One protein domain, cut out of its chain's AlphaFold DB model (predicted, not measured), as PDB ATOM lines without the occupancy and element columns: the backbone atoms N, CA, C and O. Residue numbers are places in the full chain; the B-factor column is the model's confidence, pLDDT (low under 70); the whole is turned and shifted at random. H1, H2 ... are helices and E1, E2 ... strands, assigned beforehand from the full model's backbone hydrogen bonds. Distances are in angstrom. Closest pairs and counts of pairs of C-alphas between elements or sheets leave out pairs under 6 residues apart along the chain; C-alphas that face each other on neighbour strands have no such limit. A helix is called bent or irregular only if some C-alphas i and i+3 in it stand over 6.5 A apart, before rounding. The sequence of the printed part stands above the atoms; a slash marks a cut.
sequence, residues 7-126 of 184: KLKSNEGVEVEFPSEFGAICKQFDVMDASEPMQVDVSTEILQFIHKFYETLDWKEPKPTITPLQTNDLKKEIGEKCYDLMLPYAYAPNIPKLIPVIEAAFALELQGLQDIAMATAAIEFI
ATOM      1  N   LYS A   7     184.515 115.269 120.095       94.31
ATOM      2  CA  LYS A   7     184.859 116.186 119.006       94.31
ATOM      3  C   LYS A   7     183.716 116.349 118.020       94.31
ATOM      4  O   LYS A   7     183.098 115.368 117.618       94.31
ATOM      5  N   LEU A   8     183.493 117.586 117.591       94.94
ATOM      6  CA  LEU A   8     182.667 117.907 116.431       94.94
ATOM      7  C   LEU A   8     183.570 118.221 115.243       94.94
ATOM      8  O   LEU A   8     184.593 118.884 115.403       94.94
ATOM      9  N   LYS A   9     183.192 117.764 114.054       96.38
ATOM     10  CA  LYS A   9     183.917 118.005 112.809       96.38
ATOM     11  C   LYS A   9     183.101 118.908 111.895       96.38
ATOM     12  O   LYS A   9     181.985 118.556 111.516       96.38
ATOM     13  N   SER A  10     183.669 120.062 111.557       97.06
ATOM     14  CA  SER A  10     183.054 121.069 110.692       97.06
ATOM     15  C   SER A  10     182.866 120.569 109.259       97.06
ATOM     16  O   SER A  10     183.460 119.563 108.850       97.06
ATOM     17  N   ASN A  11     182.104 121.305 108.451       94.75
ATOM     18  CA  ASN A  11     181.970 121.021 107.019       94.75
ATOM     19  C   ASN A  11     183.287 121.211 106.229       94.75
ATOM     20  O   ASN A  11     183.469 120.578 105.190       94.75
ATOM     21  N   GLU A  12     184.248 121.990 106.743       96.44
ATOM     22  CA  GLU A  12     185.614 122.073 106.198       96.44
ATOM     23  C   GLU A  12     186.540 120.952 106.704       96.44
ATOM     24  O   GLU A  12     187.711 120.883 106.326       96.44
ATOM     25  N   GLY A  13     186.026 120.053 107.546       94.25
ATOM     26  CA  GLY A  13     186.744 118.897 108.067       94.25
ATOM     27  C   GLY A  13     187.630 119.186 109.278       94.25
ATOM     28  O   GLY A  13     188.443 118.329 109.630       94.25
ATOM     29  N   VAL A  14     187.482 120.350 109.915       96.50
ATOM     30  CA  VAL A  14     188.238 120.729 111.114       96.50
ATOM     31  C   VAL A  14     187.550 120.172 112.354       96.50
ATOM     32  O   VAL A  14     186.346 120.332 112.533       96.50
ATOM     33  N   GLU A  15     188.321 119.525 113.223       96.19
ATOM     34  CA  GLU A  15     187.839 119.008 114.503       96.19
ATOM     35  C   GLU A  15     187.941 120.081 115.594       96.19
ATOM     36  O   GLU A  15     189.007 120.663 115.803       96.19
ATOM     37  N   VAL A  16     186.845 120.302 116.315       94.81
ATOM     38  CA  VAL A  16     186.779 121.140 117.515       94.81
ATOM     39  C   VAL A  16     186.405 120.246 118.692       94.81
ATOM     40  O   VAL A  16     185.438 119.485 118.632       94.81
ATOM     41  N   GLU A  17     187.209 120.303 119.747       93.44
ATOM     42  CA  GLU A  17     187.042 119.494 120.951       93.44
ATOM     43  C   GLU A  17     186.130 120.209 121.948       93.44
ATOM     44  O   GLU A  17     186.274 121.406 122.166       93.44
ATOM     45  N   PHE A  18     185.190 119.474 122.538       91.81
ATOM     46  CA  PHE A  18     184.243 119.971 123.529       91.81
ATOM     47  C   PHE A  18     184.283 119.074 124.775       91.81
ATOM     48  O   PHE A  18     184.436 117.850 124.654       91.81
ATOM     49  N   PRO A  19     184.105 119.649 125.976       89.56
ATOM     50  CA  PRO A  19     183.989 118.866 127.195       89.56
ATOM     51  C   PRO A  19     182.720 118.012 127.173       89.56
ATOM     52  O   PRO A  19     181.714 118.377 126.563       89.56
ATOM     53  N   SER A  20     182.745 116.873 127.864       86.44
ATOM     54  CA  SER A  20     181.593 115.965 127.980       86.44
ATOM     55  C   SER A  20     180.314 116.654 128.469       86.44
ATOM     56  O   SER A  20     179.213 116.290 128.069       86.44
ATOM     57  N   GLU A  21     180.467 117.687 129.291       86.38
ATOM     58  CA  GLU A  21     179.426 118.526 129.871       86.38
ATOM     59  C   GLU A  21     178.611 119.268 128.805       86.38
ATOM     60  O   GLU A  21     177.450 119.592 129.042       86.38
ATOM     61  N   PHE A  22     179.163 119.460 127.600       87.75
ATOM     62  CA  PHE A  22     178.415 119.965 126.450       87.75
ATOM     63  C   PHE A  22     177.234 119.052 126.070       87.75
ATOM     64  O   PHE A  22     176.234 119.523 125.529       87.75
ATOM     65  N   GLY A  23     177.283 117.763 126.424       86.06
ATOM     66  CA  GLY A  23     176.155 116.841 126.265       86.06
ATOM     67  C   GLY A  23     174.901 117.263 127.040       86.06
ATOM     68  O   GLY A  23     173.789 116.986 126.600       86.06
ATOM     69  N   ALA A  24     175.042 118.022 128.134       83.00
ATOM     70  CA  ALA A  24     173.893 118.519 128.896       83.00
ATOM     71  C   ALA A  24     173.006 119.490 128.094       83.00
ATOM     72  O   ALA A  24     171.838 119.668 128.428       83.00
ATOM     73  N   ILE A  25     173.561 120.106 127.049       83.62
ATOM     74  CA  ILE A  25     172.913 121.147 126.242       83.62
ATOM     75  C   ILE A  25     172.778 120.764 124.766       83.62
ATOM     76  O   ILE A  25     171.884 121.262 124.093       83.62
ATOM     77  N   CYS A  26     173.613 119.852 124.264       88.56
ATOM     78  CA  CYS A  26     173.496 119.279 122.929       88.56
ATOM     79  C   CYS A  26     173.193 117.781 123.042       88.56
ATOM     80  O   CYS A  26     174.090 116.955 123.209       88.56
ATOM     81  N   LYS A  27     171.916 117.406 122.919       85.12
ATOM     82  CA  LYS A  27     171.477 116.004 123.066       85.12
ATOM     83  C   LYS A  27     172.156 115.063 122.074       85.12
ATOM     84  O   LYS A  27     172.494 113.936 122.423       85.12
ATOM     85  N   GLN A  28     172.373 115.531 120.846       87.44
ATOM     86  CA  GLN A  28     173.063 114.763 119.809       87.44
ATOM     87  C   GLN A  28     174.520 114.472 120.223       87.44
ATOM     88  O   GLN A  28     175.018 113.368 120.011       87.44
ATOM     89  N   PHE A  29     175.176 115.420 120.899       88.69
ATOM     90  CA  PHE A  29     176.526 115.258 121.437       88.69
ATOM     91  C   PHE A  29     176.583 114.309 122.648       88.69
ATOM     92  O   PHE A  29     177.558 113.570 122.815       88.69
ATOM     93  N   ASP A  30     175.541 114.289 123.483       87.19
ATOM     94  CA  ASP A  30     175.464 113.414 124.663       87.19
ATOM     95  C   ASP A  30     175.523 111.930 124.282       87.19
ATOM     96  O   ASP A  30     176.322 111.162 124.823       87.19
ATOM     97  N   VAL A  31     174.757 111.546 123.259       87.00
ATOM     98  CA  VAL A  31     174.639 110.150 122.806       87.00
ATOM     99  C   VAL A  31     175.740 109.711 121.836       87.00
ATOM    100  O   VAL A  31     175.806 108.535 121.480       87.00
ATOM    101  N   MET A  32     176.609 110.629 121.404       87.56
ATOM    102  CA  MET A  32     177.724 110.325 120.505       87.56
ATOM    103  C   MET A  32     178.786 109.446 121.177       87.56
ATOM    104  O   MET A  32     179.158 109.674 122.333       87.56
ATOM    105  N   ASP A  33     179.336 108.510 120.402       86.06
ATOM    106  CA  ASP A  33     180.557 107.787 120.748       86.06
ATOM    107  C   ASP A  33     181.769 108.734 120.728       86.06
ATOM    108  O   ASP A  33     181.989 109.459 119.766       86.06
ATOM    109  N   ALA A  34     182.572 108.723 121.790       85.94
ATOM    110  CA  ALA A  34     183.775 109.543 121.886       85.94
ATOM    111  C   ALA A  34     184.933 109.040 120.999       85.94
ATOM    112  O   ALA A  34     185.944 109.730 120.876       85.94
ATOM    113  N   SER A  35     184.816 107.839 120.418       87.00
ATOM    114  CA  SER A  35     185.864 107.237 119.585       87.00
ATOM    115  C   SER A  35     186.063 107.943 118.237       87.00
ATOM    116  O   SER A  35     187.184 107.964 117.725       87.00
ATOM    117  N   GLU A  36     185.010 108.562 117.694       87.88
ATOM    118  CA  GLU A  36     185.026 109.239 116.398       87.88
ATOM    119  C   GLU A  36     184.391 110.639 116.484       87.88
ATOM    120  O   GLU A  36     183.404 110.831 117.194       87.88
ATOM    121  N   PRO A  37     184.921 111.642 115.756       91.75
ATOM    122  CA  PRO A  37     184.289 112.955 115.681       91.75
ATOM    123  C   PRO A  37     182.918 112.899 114.991       91.75
ATOM    124  O   PRO A  37     182.792 112.338 113.900       91.75
ATOM    125  N   MET A  38     181.909 113.569 115.552       92.56
ATOM    126  CA  MET A  38     180.617 113.752 114.881       92.56
ATOM    127  C   MET A  38     180.733 114.824 113.797       92.56
ATOM    128  O   MET A  38     181.040 115.981 114.084       92.56
ATOM    129  N   GLN A  39     180.443 114.451 112.553       94.06
ATOM    130  CA  GLN A  39     180.329 115.396 111.445       94.06
ATOM    131  C   GLN A  39     179.075 116.260 111.606       94.06
ATOM    132  O   GLN A  39     177.978 115.732 111.780       94.06
ATOM    133  N   VAL A  40     179.236 117.576 111.481       93.94
ATOM    134  CA  VAL A  40     178.138 118.548 111.517       93.94
ATOM    135  C   VAL A  40     178.207 119.467 110.299       93.94
ATOM    136  O   VAL A  40     179.287 119.733 109.768       93.94
ATOM    137  N   ASP A  41     177.053 119.952 109.842       93.06
ATOM    138  CA  ASP A  41     176.964 120.913 108.735       93.06
ATOM    139  C   ASP A  41     177.070 122.352 109.258       93.06
ATOM    140  O   ASP A  41     176.144 123.152 109.192       93.06
ATOM    141  N   VAL A  42     178.205 122.641 109.895       95.25
ATOM    142  CA  VAL A  42     178.516 123.937 110.505       95.25
ATOM    143  C   VAL A  42     179.949 124.298 110.134       95.25
ATOM    144  O   VAL A  42     180.825 123.427 110.131       95.25
ATOM    145  N   SER A  43     180.195 125.570 109.819       96.38
ATOM    146  CA  SER A  43     181.542 126.050 109.506       96.38
ATOM    147  C   SER A  43     182.453 126.034 110.732       96.38
ATOM    148  O   SER A  43     182.006 126.100 111.882       96.38
ATOM    149  N   THR A  44     183.760 125.994 110.494       96.44
ATOM    150  CA  THR A  44     184.780 126.007 111.553       96.44
ATOM    151  C   THR A  44     184.649 127.256 112.419       96.44
ATOM    152  O   THR A  44     184.722 127.170 113.642       96.44
ATOM    153  N   GLU A  45     184.428 128.414 111.791       95.88
ATOM    154  CA  GLU A  45     184.263 129.693 112.488       95.88
ATOM    155  C   GLU A  45     183.084 129.646 113.466       95.88
ATOM    156  O   GLU A  45     183.213 130.055 114.621       95.88
ATOM    157  N   ILE A  46     181.950 129.086 113.035       96.31
ATOM    158  CA  ILE A  46     180.749 129.007 113.867       96.31
ATOM    159  C   ILE A  46     180.913 127.961 114.974       96.31
ATOM    160  O   ILE A  46     180.517 128.222 116.107       96.31
ATOM    161  N   LEU A  47     181.572 126.827 114.717       95.50
ATOM    162  CA  LEU A  47     181.897 125.866 115.779       95.50
ATOM    163  C   LEU A  47     182.825 126.457 116.845       95.50
ATOM    164  O   LEU A  47     182.605 126.242 118.037       95.50
ATOM    165  N   GLN A  48     183.834 127.230 116.442       95.38
ATOM    166  CA  GLN A  48     184.712 127.937 117.376       95.38
ATOM    167  C   GLN A  48     183.954 129.005 118.168       95.38
ATOM    168  O   GLN A  48     184.184 129.165 119.368       95.38
ATOM    169  N   PHE A  49     183.028 129.717 117.521       95.06
ATOM    170  CA  PHE A  49     182.139 130.648 118.205       95.06
ATOM    171  C   PHE A  49     181.277 129.935 119.253       95.06
ATOM    172  O   PHE A  49     181.224 130.383 120.395       95.06
ATOM    173  N   ILE A  50     180.659 128.804 118.899       93.44
ATOM    174  CA  ILE A  50     179.849 127.982 119.807       93.44
ATOM    175  C   ILE A  50     180.689 127.518 121.001       93.44
ATOM    176  O   ILE A  50     180.267 127.674 122.145       93.44
ATOM    177  N   HIS A  51     181.898 127.012 120.755       92.12
ATOM    178  CA  HIS A  51     182.827 126.630 121.817       92.12
ATOM    179  C   HIS A  51     183.091 127.795 122.780       92.12
ATOM    180  O   HIS A  51     182.851 127.682 123.982       92.12
ATOM    181  N   LYS A  52     183.484 128.956 122.243       91.81
ATOM    182  CA  LYS A  52     183.747 130.169 123.028       91.81
ATOM    183  C   LYS A  52     182.518 130.648 123.806       91.81
ATOM    184  O   LYS A  52     182.642 131.121 124.939       91.81
ATOM    185  N   PHE A  53     181.337 130.561 123.201       90.19
ATOM    186  CA  PHE A  53     180.076 130.939 123.826       90.19
ATOM    187  C   PHE A  53     179.822 130.122 125.095       90.19
ATOM    188  O   PHE A  53     179.515 130.689 126.144       90.19
ATOM    189  N   TYR A  54     180.043 128.811 125.039       84.94
ATOM    190  CA  TYR A  54     179.823 127.940 126.189       84.94
ATOM    191  C   TYR A  54     180.931 127.982 127.238       84.94
ATOM    192  O   TYR A  54     180.624 127.923 128.430       84.94
ATOM    193  N   GLU A  55     182.186 128.192 126.833       85.75
ATOM    194  CA  GLU A  55     183.266 128.504 127.779       85.75
ATOM    195  C   GLU A  55     182.943 129.758 128.597       85.75
ATOM    196  O   GLU A  55     183.143 129.796 129.807       85.75
ATOM    197  N   THR A  56     182.382 130.779 127.949       82.88
ATOM    198  CA  THR A  56     182.049 132.053 128.599       82.88
ATOM    199  C   THR A  56     180.963 131.890 129.671       82.88
ATOM    200  O   THR A  56     180.971 132.592 130.691       82.88
ATOM    201  N   LEU A  57     180.043 130.948 129.470       76.88
ATOM    202  CA  LEU A  57     178.918 130.670 130.364       76.88
ATOM    203  C   LEU A  57     179.204 129.560 131.385       76.88
ATOM    204  O   LEU A  57     178.306 129.151 132.120       76.88
ATOM    205  N   ASP A  58     180.462 129.118 131.480       69.12
ATOM    206  CA  ASP A  58     180.919 128.086 132.416       69.12
ATOM    207  C   ASP A  58     180.103 126.777 132.312       69.12
ATOM    208  O   ASP A  58     179.892 126.098 133.319       69.12
ATOM    209  N   TRP A  59     179.609 126.436 131.110       63.53
ATOM    210  CA  TRP A  59     178.805 125.232 130.799       63.53
ATOM    211  C   TRP A  59     177.540 125.035 131.647       63.53
ATOM    212  O   TRP A  59     176.866 124.009 131.561       63.53
ATOM    213  N   LYS A  60     177.181 126.030 132.455       58.59
ATOM    214  CA  LYS A  60     175.870 126.123 133.078       58.59
ATOM    215  C   LYS A  60     174.986 126.747 132.023       58.59
ATOM    216  O   LYS A  60     175.296 127.846 131.571       58.59
ATOM    217  N   GLU A  61     173.943 126.024 131.612       53.38
ATOM    218  CA  GLU A  61     172.904 126.548 130.723       53.38
ATOM    219  C   GLU A  61     172.701 128.038 131.002       53.38
ATOM    220  O   GLU A  61     172.384 128.400 132.148       53.38
ATOM    221  N   PRO A  62     172.833 128.927 130.005       50.78
ATOM    222  CA  PRO A  62     172.087 130.147 130.136       50.78
ATOM    223  C   PRO A  62     170.624 129.681 130.222       50.78
ATOM    224  O   PRO A  62     170.146 128.914 129.385       50.78
ATOM    225  N   LYS A  63     169.906 130.137 131.245       51.81
ATOM    226  CA  LYS A  63     168.447 130.201 131.199       51.81
ATOM    227  C   LYS A  63     168.061 131.607 130.744       51.81
ATOM    228  O   LYS A  63     167.603 132.376 131.589       51.81
ATOM    229  N   PRO A  64     168.258 132.027 129.480       51.44
ATOM    230  CA  PRO A  64     167.523 133.169 128.997       51.44
ATOM    231  C   PRO A  64     166.137 132.641 128.630       51.44
ATOM    232  O   PRO A  64     165.839 132.374 127.475       51.44
ATOM    233  N   THR A  65     165.269 132.475 129.626       50.56
ATOM    234  CA  THR A  65     163.826 132.390 129.382       50.56
ATOM    235  C   THR A  65     163.364 133.791 129.006       50.56
ATOM    236  O   THR A  65     162.818 134.518 129.830       50.56
ATOM    237  N   ILE A  66     163.695 134.237 127.798       57.59
ATOM    238  CA  ILE A  66     163.395 135.601 127.375       57.59
ATOM    239  C   ILE A  66     162.689 135.541 126.041       57.59
ATOM    240  O   ILE A  66     163.233 135.756 124.962       57.59
ATOM    241  N   THR A  67     161.411 135.227 126.152       56.78
ATOM    242  CA  THR A  67     160.421 135.642 125.174       56.78
ATOM    243  C   THR A  67     159.103 135.806 125.927       56.78
ATOM    244  O   THR A  67     158.668 134.862 126.588       56.78
ATOM    245  N   PRO A  68     158.483 136.998 125.899       67.12
ATOM    246  CA  PRO A  68     158.855 138.183 125.124       67.12
ATOM    247  C   PRO A  68     160.019 138.972 125.749       67.12
ATOM    248  O   PRO A  68     160.134 139.050 126.972       67.12
ATOM    249  N   LEU A  69     160.855 139.583 124.904       76.00
ATOM    250  CA  LEU A  69     161.815 140.615 125.317       76.00
ATOM    251  C   LEU A  69     161.066 141.769 126.001       76.00
ATOM    252  O   LEU A  69     159.984 142.154 125.554       76.00
ATOM    253  N   GLN A  70     161.623 142.304 127.086       75.38
ATOM    254  CA  GLN A  70     160.933 143.299 127.920       75.38
ATOM    255  C   GLN A  70     161.381 144.732 127.629       75.38
ATOM    256  O   GLN A  70     160.662 145.688 127.914       75.38
ATOM    257  N   THR A  71     162.584 144.893 127.087       79.56
ATOM    258  CA  THR A  71     163.219 146.182 126.826       79.56
ATOM    259  C   THR A  71     163.952 146.160 125.488       79.56
ATOM    260  O   THR A  71     164.192 145.103 124.912       79.56
ATOM    261  N   ASN A  72     164.349 147.334 124.995       80.06
ATOM    262  CA  ASN A  72     165.252 147.471 123.846       80.06
ATOM    263  C   ASN A  72     166.746 147.460 124.249       80.06
ATOM    264  O   ASN A  72     167.618 147.785 123.441       80.06
ATOM    265  N   ASP A  73     167.056 147.100 125.498       86.44
ATOM    266  CA  ASP A  73     168.414 147.046 126.038       86.44
ATOM    267  C   ASP A  73     168.943 145.608 125.990       86.44
ATOM    268  O   ASP A  73     168.773 144.831 126.931       86.44
ATOM    269  N   LEU A  74     169.622 145.264 124.890       87.00
ATOM    270  CA  LEU A  74     170.140 143.911 124.663       87.00
ATOM    271  C   LEU A  74     170.957 143.391 125.854       87.00
ATOM    272  O   LEU A  74     170.807 142.236 126.237       87.00
ATOM    273  N   LYS A  75     171.798 144.236 126.468       89.69
ATOM    274  CA  LYS A  75     172.667 143.826 127.579       89.69
ATOM    275  C   LYS A  75     171.864 143.400 128.808       89.69
ATOM    276  O   LYS A  75     172.296 142.492 129.519       89.69
ATOM    277  N   LYS A  76     170.715 144.033 129.066       85.56
ATOM    278  CA  LYS A  76     169.809 143.635 130.154       85.56
ATOM    279  C   LYS A  76     169.076 142.337 129.857       85.56
ATOM    280  O   LYS A  76     168.866 141.566 130.786       85.56
ATOM    281  N   GLU A  77     168.721 142.104 128.598       85.00
ATOM    282  CA  GLU A  77     168.043 140.875 128.189       85.00
ATOM    283  C   GLU A  77     169.019 139.688 128.265       85.00
ATOM    284  O   GLU A  77     168.824 138.768 129.045       85.00
ATOM    285  N   ILE A  78     170.146 139.712 127.550       85.44
ATOM    286  CA  ILE A  78     171.002 138.513 127.430       85.44
ATOM    287  C   ILE A  78     172.132 138.429 128.468       85.44
ATOM    288  O   ILE A  78     172.844 137.427 128.533       85.44
ATOM    289  N   GLY A  79     172.301 139.465 129.292       85.81
ATOM    290  CA  GLY A  79     173.382 139.577 130.268       85.81
ATOM    291  C   GLY A  79     174.716 140.018 129.654       85.81
ATOM    292  O   GLY A  79     174.956 139.907 128.454       85.81
ATOM    293  N   GLU A  80     175.619 140.520 130.501       88.88
ATOM    294  CA  GLU A  80     176.878 141.159 130.082       88.88
ATOM    295  C   GLU A  80     177.806 140.242 129.278       88.88
ATOM    296  O   GLU A  80     178.258 140.614 128.201       88.88
ATOM    297  N   LYS A  81     178.037 139.020 129.763       87.94
ATOM    298  CA  LYS A  81     178.927 138.060 129.103       87.94
ATOM    299  C   LYS A  81     178.453 137.692 127.687       87.94
ATOM    300  O   LYS A  81     179.253 137.655 126.756       87.94
ATOM    301  N   CYS A  82     177.154 137.428 127.523       88.88
ATOM    302  CA  CYS A  82     176.565 137.134 126.216       88.88
ATOM    303  C   CYS A  82     176.564 138.378 125.332       88.88
ATOM    304  O   CYS A  82     176.865 138.282 124.150       88.88
ATOM    305  N   TYR A  83     176.258 139.545 125.902       90.81
ATOM    306  CA  TYR A  83     176.278 140.810 125.181       90.81
ATOM    307  C   TYR A  83     177.633 141.072 124.528       90.81
ATOM    308  O   TYR A  83     177.676 141.339 123.332       90.81
ATOM    309  N   ASP A  84     178.733 140.912 125.261       91.75
ATOM    310  CA  ASP A  84     180.075 141.148 124.719       91.75
ATOM    311  C   ASP A  84     180.419 140.190 123.561       91.75
ATOM    312  O   ASP A  84     181.088 140.581 122.602       91.75
ATOM    313  N   LEU A  85     179.930 138.945 123.614       91.81
ATOM    314  CA  LEU A  85     180.076 137.969 122.528       91.81
ATOM    315  C   LEU A  85     179.190 138.277 121.318       91.81
ATOM    316  O   LEU A  85     179.618 138.066 120.185       91.81
ATOM    317  N   MET A  86     177.965 138.747 121.558       91.81
ATOM    318  CA  MET A  86     176.951 138.987 120.528       91.81
ATOM    319  C   MET A  86     177.058 140.376 119.897       91.81
ATOM    320  O   MET A  86     176.529 140.594 118.809       91.81
ATOM    321  N   LEU A  87     177.774 141.312 120.525       91.00
ATOM    322  CA  LEU A  87     177.951 142.685 120.051       91.00
ATOM    323  C   LEU A  87     178.410 142.793 118.579       91.00
ATOM    324  O   LEU A  87     177.875 143.647 117.872       91.00
ATOM    325  N   PRO A  88     179.325 141.943 118.061       92.00
ATOM    326  CA  PRO A  88     179.710 141.967 116.644       92.00
ATOM    327  C   PRO A  88     178.584 141.588 115.668       92.00
ATOM    328  O   PRO A  88     178.684 141.890 114.477       92.00
ATOM    329  N   TYR A  89     177.540 140.923 116.164       91.50
ATOM    330  CA  TYR A  89     176.379 140.446 115.410       91.50
ATOM    331  C   TYR A  89     175.128 141.302 115.645       91.50
ATOM    332  O   TYR A  89     174.157 141.190 114.900       91.50
ATOM    333  N   ALA A  90     175.149 142.154 116.669       86.44
ATOM    334  CA  ALA A  90     174.034 143.008 117.030       86.44
ATOM    335  C   ALA A  90     173.800 144.124 115.995       86.44
ATOM    336  O   ALA A  90     174.740 144.634 115.369       86.44
ATOM    337  N   TYR A  91     172.536 144.549 115.910       82.56
ATOM    338  CA  TYR A  91     172.025 145.639 115.068       82.56
ATOM    339  C   TYR A  91     172.008 145.346 113.554       82.56
ATOM    340  O   TYR A  91     172.788 144.545 113.038       82.56
ATOM    341  N   ALA A  92     171.132 146.045 112.825       79.38
ATOM    342  CA  ALA A  92     170.687 145.739 111.462       79.38
ATOM    343  C   ALA A  92     171.823 145.444 110.480       79.38
ATOM    344  O   ALA A  92     171.735 144.447 109.762       79.38
ATOM    345  N   PRO A  93     172.916 146.235 110.442       84.19
ATOM    346  CA  PRO A  93     174.001 145.987 109.498       84.19
ATOM    347  C   PRO A  93     174.711 144.641 109.698       84.19
ATOM    348  O   PRO A  93     175.353 144.152 108.770       84.19
ATOM    349  N   ASN A  94     174.629 144.051 110.894       87.69
ATOM    350  CA  ASN A  94     175.325 142.815 111.242       87.69
ATOM    351  C   ASN A  94     174.406 141.592 111.337       87.69
ATOM    352  O   ASN A  94     174.928 140.480 111.370       87.69
ATOM    353  N   ILE A  95     173.077 141.758 111.286       86.50
ATOM    354  CA  ILE A  95     172.117 140.638 111.309       86.50
ATOM    355  C   ILE A  95     172.415 139.563 110.249       86.50
ATOM    356  O   ILE A  95     172.353 138.383 110.592       86.50
ATOM    357  N   PRO A  96     172.839 139.881 109.008       90.94
ATOM    358  CA  PRO A  96     173.222 138.839 108.053       90.94
ATOM    359  C   PRO A  96     174.358 137.923 108.537       90.94
ATOM    360  O   PRO A  96     174.405 136.759 108.154       90.94
ATOM    361  N   LYS A  97     175.258 138.415 109.401       92.12
ATOM    362  CA  LYS A  97     176.337 137.613 110.009       92.12
ATOM    363  C   LYS A  97     175.844 136.735 111.159       92.12
ATOM    364  O   LYS A  97     176.546 135.812 111.552       92.12
ATOM    365  N   LEU A  98     174.677 137.047 111.720       93.75
ATOM    366  CA  LEU A  98     174.049 136.291 112.800       93.75
ATOM    367  C   LEU A  98     173.305 135.054 112.275       93.75
ATOM    368  O   LEU A  98     173.163 134.082 113.008       93.75
ATOM    369  N   ILE A  99     172.871 135.065 111.007       93.00
ATOM    370  CA  ILE A  99     172.120 133.960 110.384       93.00
ATOM    371  C   ILE A  99     172.837 132.607 110.540       93.00
ATOM    372  O   ILE A  99     172.212 131.693 111.075       93.00
ATOM    373  N   PRO A 100     174.138 132.460 110.213       94.88
ATOM    374  CA  PRO A 100     174.824 131.175 110.370       94.88
ATOM    375  C   PRO A 100     174.910 130.700 111.829       94.88
ATOM    376  O   PRO A 100     174.952 129.500 112.089       94.88
ATOM    377  N   VAL A 101     174.920 131.629 112.796       95.31
ATOM    378  CA  VAL A 101     174.888 131.299 114.233       95.31
ATOM    379  C   VAL A 101     173.516 130.744 114.615       95.31
ATOM    380  O   VAL A 101     173.445 129.733 115.308       95.31
ATOM    381  N   ILE A 102     172.436 131.378 114.140       94.25
ATOM    382  CA  ILE A 102     171.057 130.915 114.355       94.25
ATOM    383  C   ILE A 102     170.884 129.518 113.753       94.25
ATOM    384  O   ILE A 102     170.454 128.601 114.449       94.25
ATOM    385  N   GLU A 103     171.263 129.331 112.490       94.81
ATOM    386  CA  GLU A 103     171.141 128.050 111.785       94.81
ATOM    387  C   GLU A 103     171.899 126.927 112.502       94.81
ATOM    388  O   GLU A 103     171.332 125.860 112.745       94.81
ATOM    389  N   ALA A 104     173.140 127.178 112.929       94.94
ATOM    390  CA  ALA A 104     173.917 126.204 113.689       94.94
ATOM    391  C   ALA A 104     173.297 125.896 115.062       94.94
ATOM    392  O   ALA A 104     173.293 124.741 115.493       94.94
ATOM    393  N   ALA A 105     172.738 126.903 115.741       93.06
ATOM    394  CA  ALA A 105     172.051 126.712 117.013       93.06
ATOM    395  C   ALA A 105     170.790 125.848 116.865       93.06
ATOM    396  O   ALA A 105     170.506 125.030 117.741       93.06
ATOM    397  N   PHE A 106     170.053 125.983 115.759       92.94
ATOM    398  CA  PHE A 106     168.930 125.102 115.429       92.94
ATOM    399  C   PHE A 106     169.394 123.687 115.073       92.94
ATOM    400  O   PHE A 106     168.867 122.725 115.626       92.94
ATOM    401  N   ALA A 107     170.401 123.553 114.205       92.44
ATOM    402  CA  ALA A 107     170.917 122.257 113.763       92.44
ATOM    403  C   ALA A 107     171.441 121.394 114.927       92.44
ATOM    404  O   ALA A 107     171.232 120.183 114.946       92.44
ATOM    405  N   LEU A 108     172.090 122.027 115.909       91.19
ATOM    406  CA  LEU A 108     172.654 121.370 117.092       91.19
ATOM    407  C   LEU A 108     171.704 121.355 118.304       91.19
ATOM    408  O   LEU A 108     172.109 120.917 119.383       91.19
ATOM    409  N   GLU A 109     170.465 121.831 118.139       90.50
ATOM    410  CA  GLU A 109     169.433 121.907 119.188       90.50
ATOM    411  C   GLU A 109     169.874 122.677 120.452       90.50
ATOM    412  O   GLU A 109     169.529 122.340 121.583       90.50
ATOM    413  N   LEU A 110     170.641 123.748 120.257       90.19
ATOM    414  CA  LEU A 110     171.234 124.564 121.313       90.19
ATOM    415  C   LEU A 110     170.277 125.668 121.788       90.19
ATOM    416  O   LEU A 110     170.473 126.837 121.452       90.19
ATOM    417  N   GLN A 111     169.258 125.314 122.577       87.06
ATOM    418  CA  GLN A 111     168.172 126.234 122.965       87.06
ATOM    419  C   GLN A 111     168.668 127.586 123.504       87.06
ATOM    420  O   GLN A 111     168.264 128.634 123.011       87.06
ATOM    421  N   GLY A 112     169.609 127.585 124.453       86.25
ATOM    422  CA  GLY A 112     170.112 128.830 125.042       86.25
ATOM    423  C   GLY A 112     170.813 129.757 124.038       86.25
ATOM    424  O   GLY A 112     170.729 130.979 124.162       86.25
ATOM    425  N   LEU A 113     171.477 129.193 123.022       90.75
ATOM    426  CA  LEU A 113     172.072 129.978 121.941       90.75
ATOM    427  C   LEU A 113     171.008 130.464 120.947       90.75
ATOM    428  O   LEU A 113     171.110 131.595 120.478       90.75
ATOM    429  N   GLN A 114     169.983 129.652 120.661       90.69
ATOM    430  CA  GLN A 114     168.841 130.074 119.842       90.69
ATOM    431  C   GLN A 114     168.164 131.298 120.466       90.69
ATOM    432  O   GLN A 114     168.013 132.315 119.794       90.69
ATOM    433  N   ASP A 115     167.848 131.242 121.760       87.62
ATOM    434  CA  ASP A 115     167.179 132.329 122.481       87.62
ATOM    435  C   ASP A 115     168.006 133.624 122.448       87.62
ATOM    436  O   ASP A 115     167.487 134.696 122.134       87.62
ATOM    437  N   ILE A 116     169.318 133.537 122.695       90.31
ATOM    438  CA  ILE A 116     170.215 134.703 122.684       90.31
ATOM    439  C   ILE A 116     170.402 135.268 121.270       90.31
ATOM    440  O   ILE A 116     170.423 136.490 121.091       90.31
ATOM    441  N   ALA A 117     170.527 134.411 120.256       91.31
ATOM    442  CA  ALA A 117     170.648 134.845 118.869       91.31
ATOM    443  C   ALA A 117     169.352 135.507 118.379       91.31
ATOM    444  O   ALA A 117     169.395 136.588 117.792       91.31
ATOM    445  N   MET A 118     168.195 134.934 118.711       89.19
ATOM    446  CA  MET A 118     166.895 135.527 118.408       89.19
ATOM    447  C   MET A 118     166.692 136.849 119.146       89.19
ATOM    448  O   MET A 118     166.275 137.823 118.523       89.19
ATOM    449  N   ALA A 119     167.057 136.932 120.428       88.56
ATOM    450  CA  ALA A 119     167.025 138.181 121.181       88.56
ATOM    451  C   ALA A 119     167.897 139.261 120.522       88.56
ATOM    452  O   ALA A 119     167.458 140.394 120.336       88.56
ATOM    453  N   THR A 120     169.110 138.893 120.101       90.44
ATOM    454  CA  THR A 120     170.053 139.794 119.416       90.44
ATOM    455  C   THR A 120     169.499 140.311 118.088       90.44
ATOM    456  O   THR A 120     169.716 141.475 117.752       90.44
ATOM    457  N   ALA A 121     168.760 139.479 117.349       89.25
ATOM    458  CA  ALA A 121     168.095 139.888 116.115       89.25
ATOM    459  C   ALA A 121     166.858 140.761 116.371       89.25
ATOM    460  O   ALA A 121     166.648 141.765 115.693       89.25
ATOM    461  N   ALA A 122     166.039 140.379 117.350       86.00
ATOM    462  CA  ALA A 122     164.737 140.980 117.604       86.00
ATOM    463  C   ALA A 122     164.818 142.322 118.344       86.00
ATOM    464  O   ALA A 122     163.935 143.158 118.161       86.00
ATOM    465  N   ILE A 123     165.870 142.556 119.142       85.56
ATOM    466  CA  ILE A 123     165.997 143.749 119.999       85.56
ATOM    467  C   ILE A 123     165.852 145.061 119.224       85.56
ATOM    468  O   ILE A 123     165.383 146.063 119.753       85.56
ATOM    469  N   GLU A 124     166.238 145.062 117.951       79.25
ATOM    470  CA  GLU A 124     166.191 146.255 117.121       79.25
ATOM    471  C   GLU A 124     164.783 146.680 116.714       79.25
ATOM    472  O   GLU A 124     164.562 147.851 116.406       79.25
ATOM    473  N   PHE A 125     163.850 145.731 116.735       78.25
ATOM    474  CA  PHE A 125     162.441 145.930 116.421       78.25
ATOM    475  C   PHE A 125     161.622 146.289 117.664       78.25
ATOM    476  O   PHE A 125     160.422 146.530 117.560       78.25
ATOM    477  N   ILE A 126     162.263 146.352 118.834       77.88
ATOM    478  CA  ILE A 126     161.621 146.766 120.077       77.88
ATOM    479  C   ILE A 126     161.765 148.268 120.220       77.88
ATOM    480  O   ILE A 126     162.855 148.810 120.408       77.88
TER     481      ILE A 126
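What this domain is: This is residues 7 to 126 of the 184 residues of an uncharacterized protein of Pseudocohnilembus persalinus (UniProt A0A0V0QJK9). An elongated, mostly helical body has a small hairpin of strands, E1 and E2, toward one end and a long helical hairpin, H6 and H7, running lengthwise through the other part. H3 stands crosswise between them, next to E2, while the short helices H1 and H2 sit toward the strand end and H4 and H5 are by H7. The printed part has 120 residues with two named strands and then seven named helices, in the order E1, E2, H1 to H7; the sheet E1 - E2 is antiparallel. The whole is compact, with a radius of gyration of the C-alphas of 14.3 A, and spans 46 by 27 by 19 A.

Where its parts are: Find C-alpha 7 at (184.859, 116.186, 119.006), where E1 begins; it covers residues 7 to 9, and E2 covers residues 15 to 18. H1 follows at residues 20 to 24 and H2 at 27 to 30. H3, residues 44 to 56, runs 18.3 A from C-alpha 44 at (184.780, 126.007, 111.553). H4 is residues 74 to 78 and H5 is 80 to 86. H6, residues 92 to 107, is 23.6 A long, with a kink of 36 degrees near residue 99; it is irregular, C-alphas 93 and 96 being 7.3 A apart. H7, residues 111 to 125, runs 21.5 A to C-alpha 125 at (162.441, 145.930, 116.421); it is only just irregular, with 6.7 A between C-alphas 121 and 124.

How they stand to each other: Look first at the hairpin E1 and E2, antiparallel at 147 degrees: N 8 and O 16 are 2.9 A apart, within hydrogen-bond range. Residues 8 to 9 of E1 also pair, parallel, with residues 38 to 39. The closest C-alphas of E2 and H3, Val 16 and Leu 47, are 7.0 A apart. H3 only just touches H6, with 3 pairs of C-alphas within 8 A, Ile 46 and Val 101 closest at 6.3 A, about perpendicular at 85 degrees. With residues 53 to 56 alone H3 touches H5, Thr 56 and Lys 81 closest at 6.8 A, at a shallow tilt of 3 degrees, opposite ways. H6 and H7 form a helical hairpin, Ala 105 and Gln 114 closest at 5.4 A, at a shallow tilt of 22 degrees. H4 touches H7, Ile 78 and Ile 116 closest at 6.1 A. H1 and H2 touch only at the corner, Gly 23 and Asp 30 closest at 3.8 A. In H3, H4 and H5 every O i to N i+4 pair is within hydrogen-bond range; H6 has 8 of 12, H7 9 of 11 and H1 0 of 1, but 2 of 2 O i to N i+3 pairs, and H2 is too short for an O i to N i+4 pair.

The domain as a whole: The C-alphas of Ser 35 and Ile 126 are the farthest apart, at 46.4 A. The printed part has no cut; the links H2 to H3 and H3 to H4 are long. Look at residues 58 to 68 for pLDDT under 70; the mean of the printed part is 86.5.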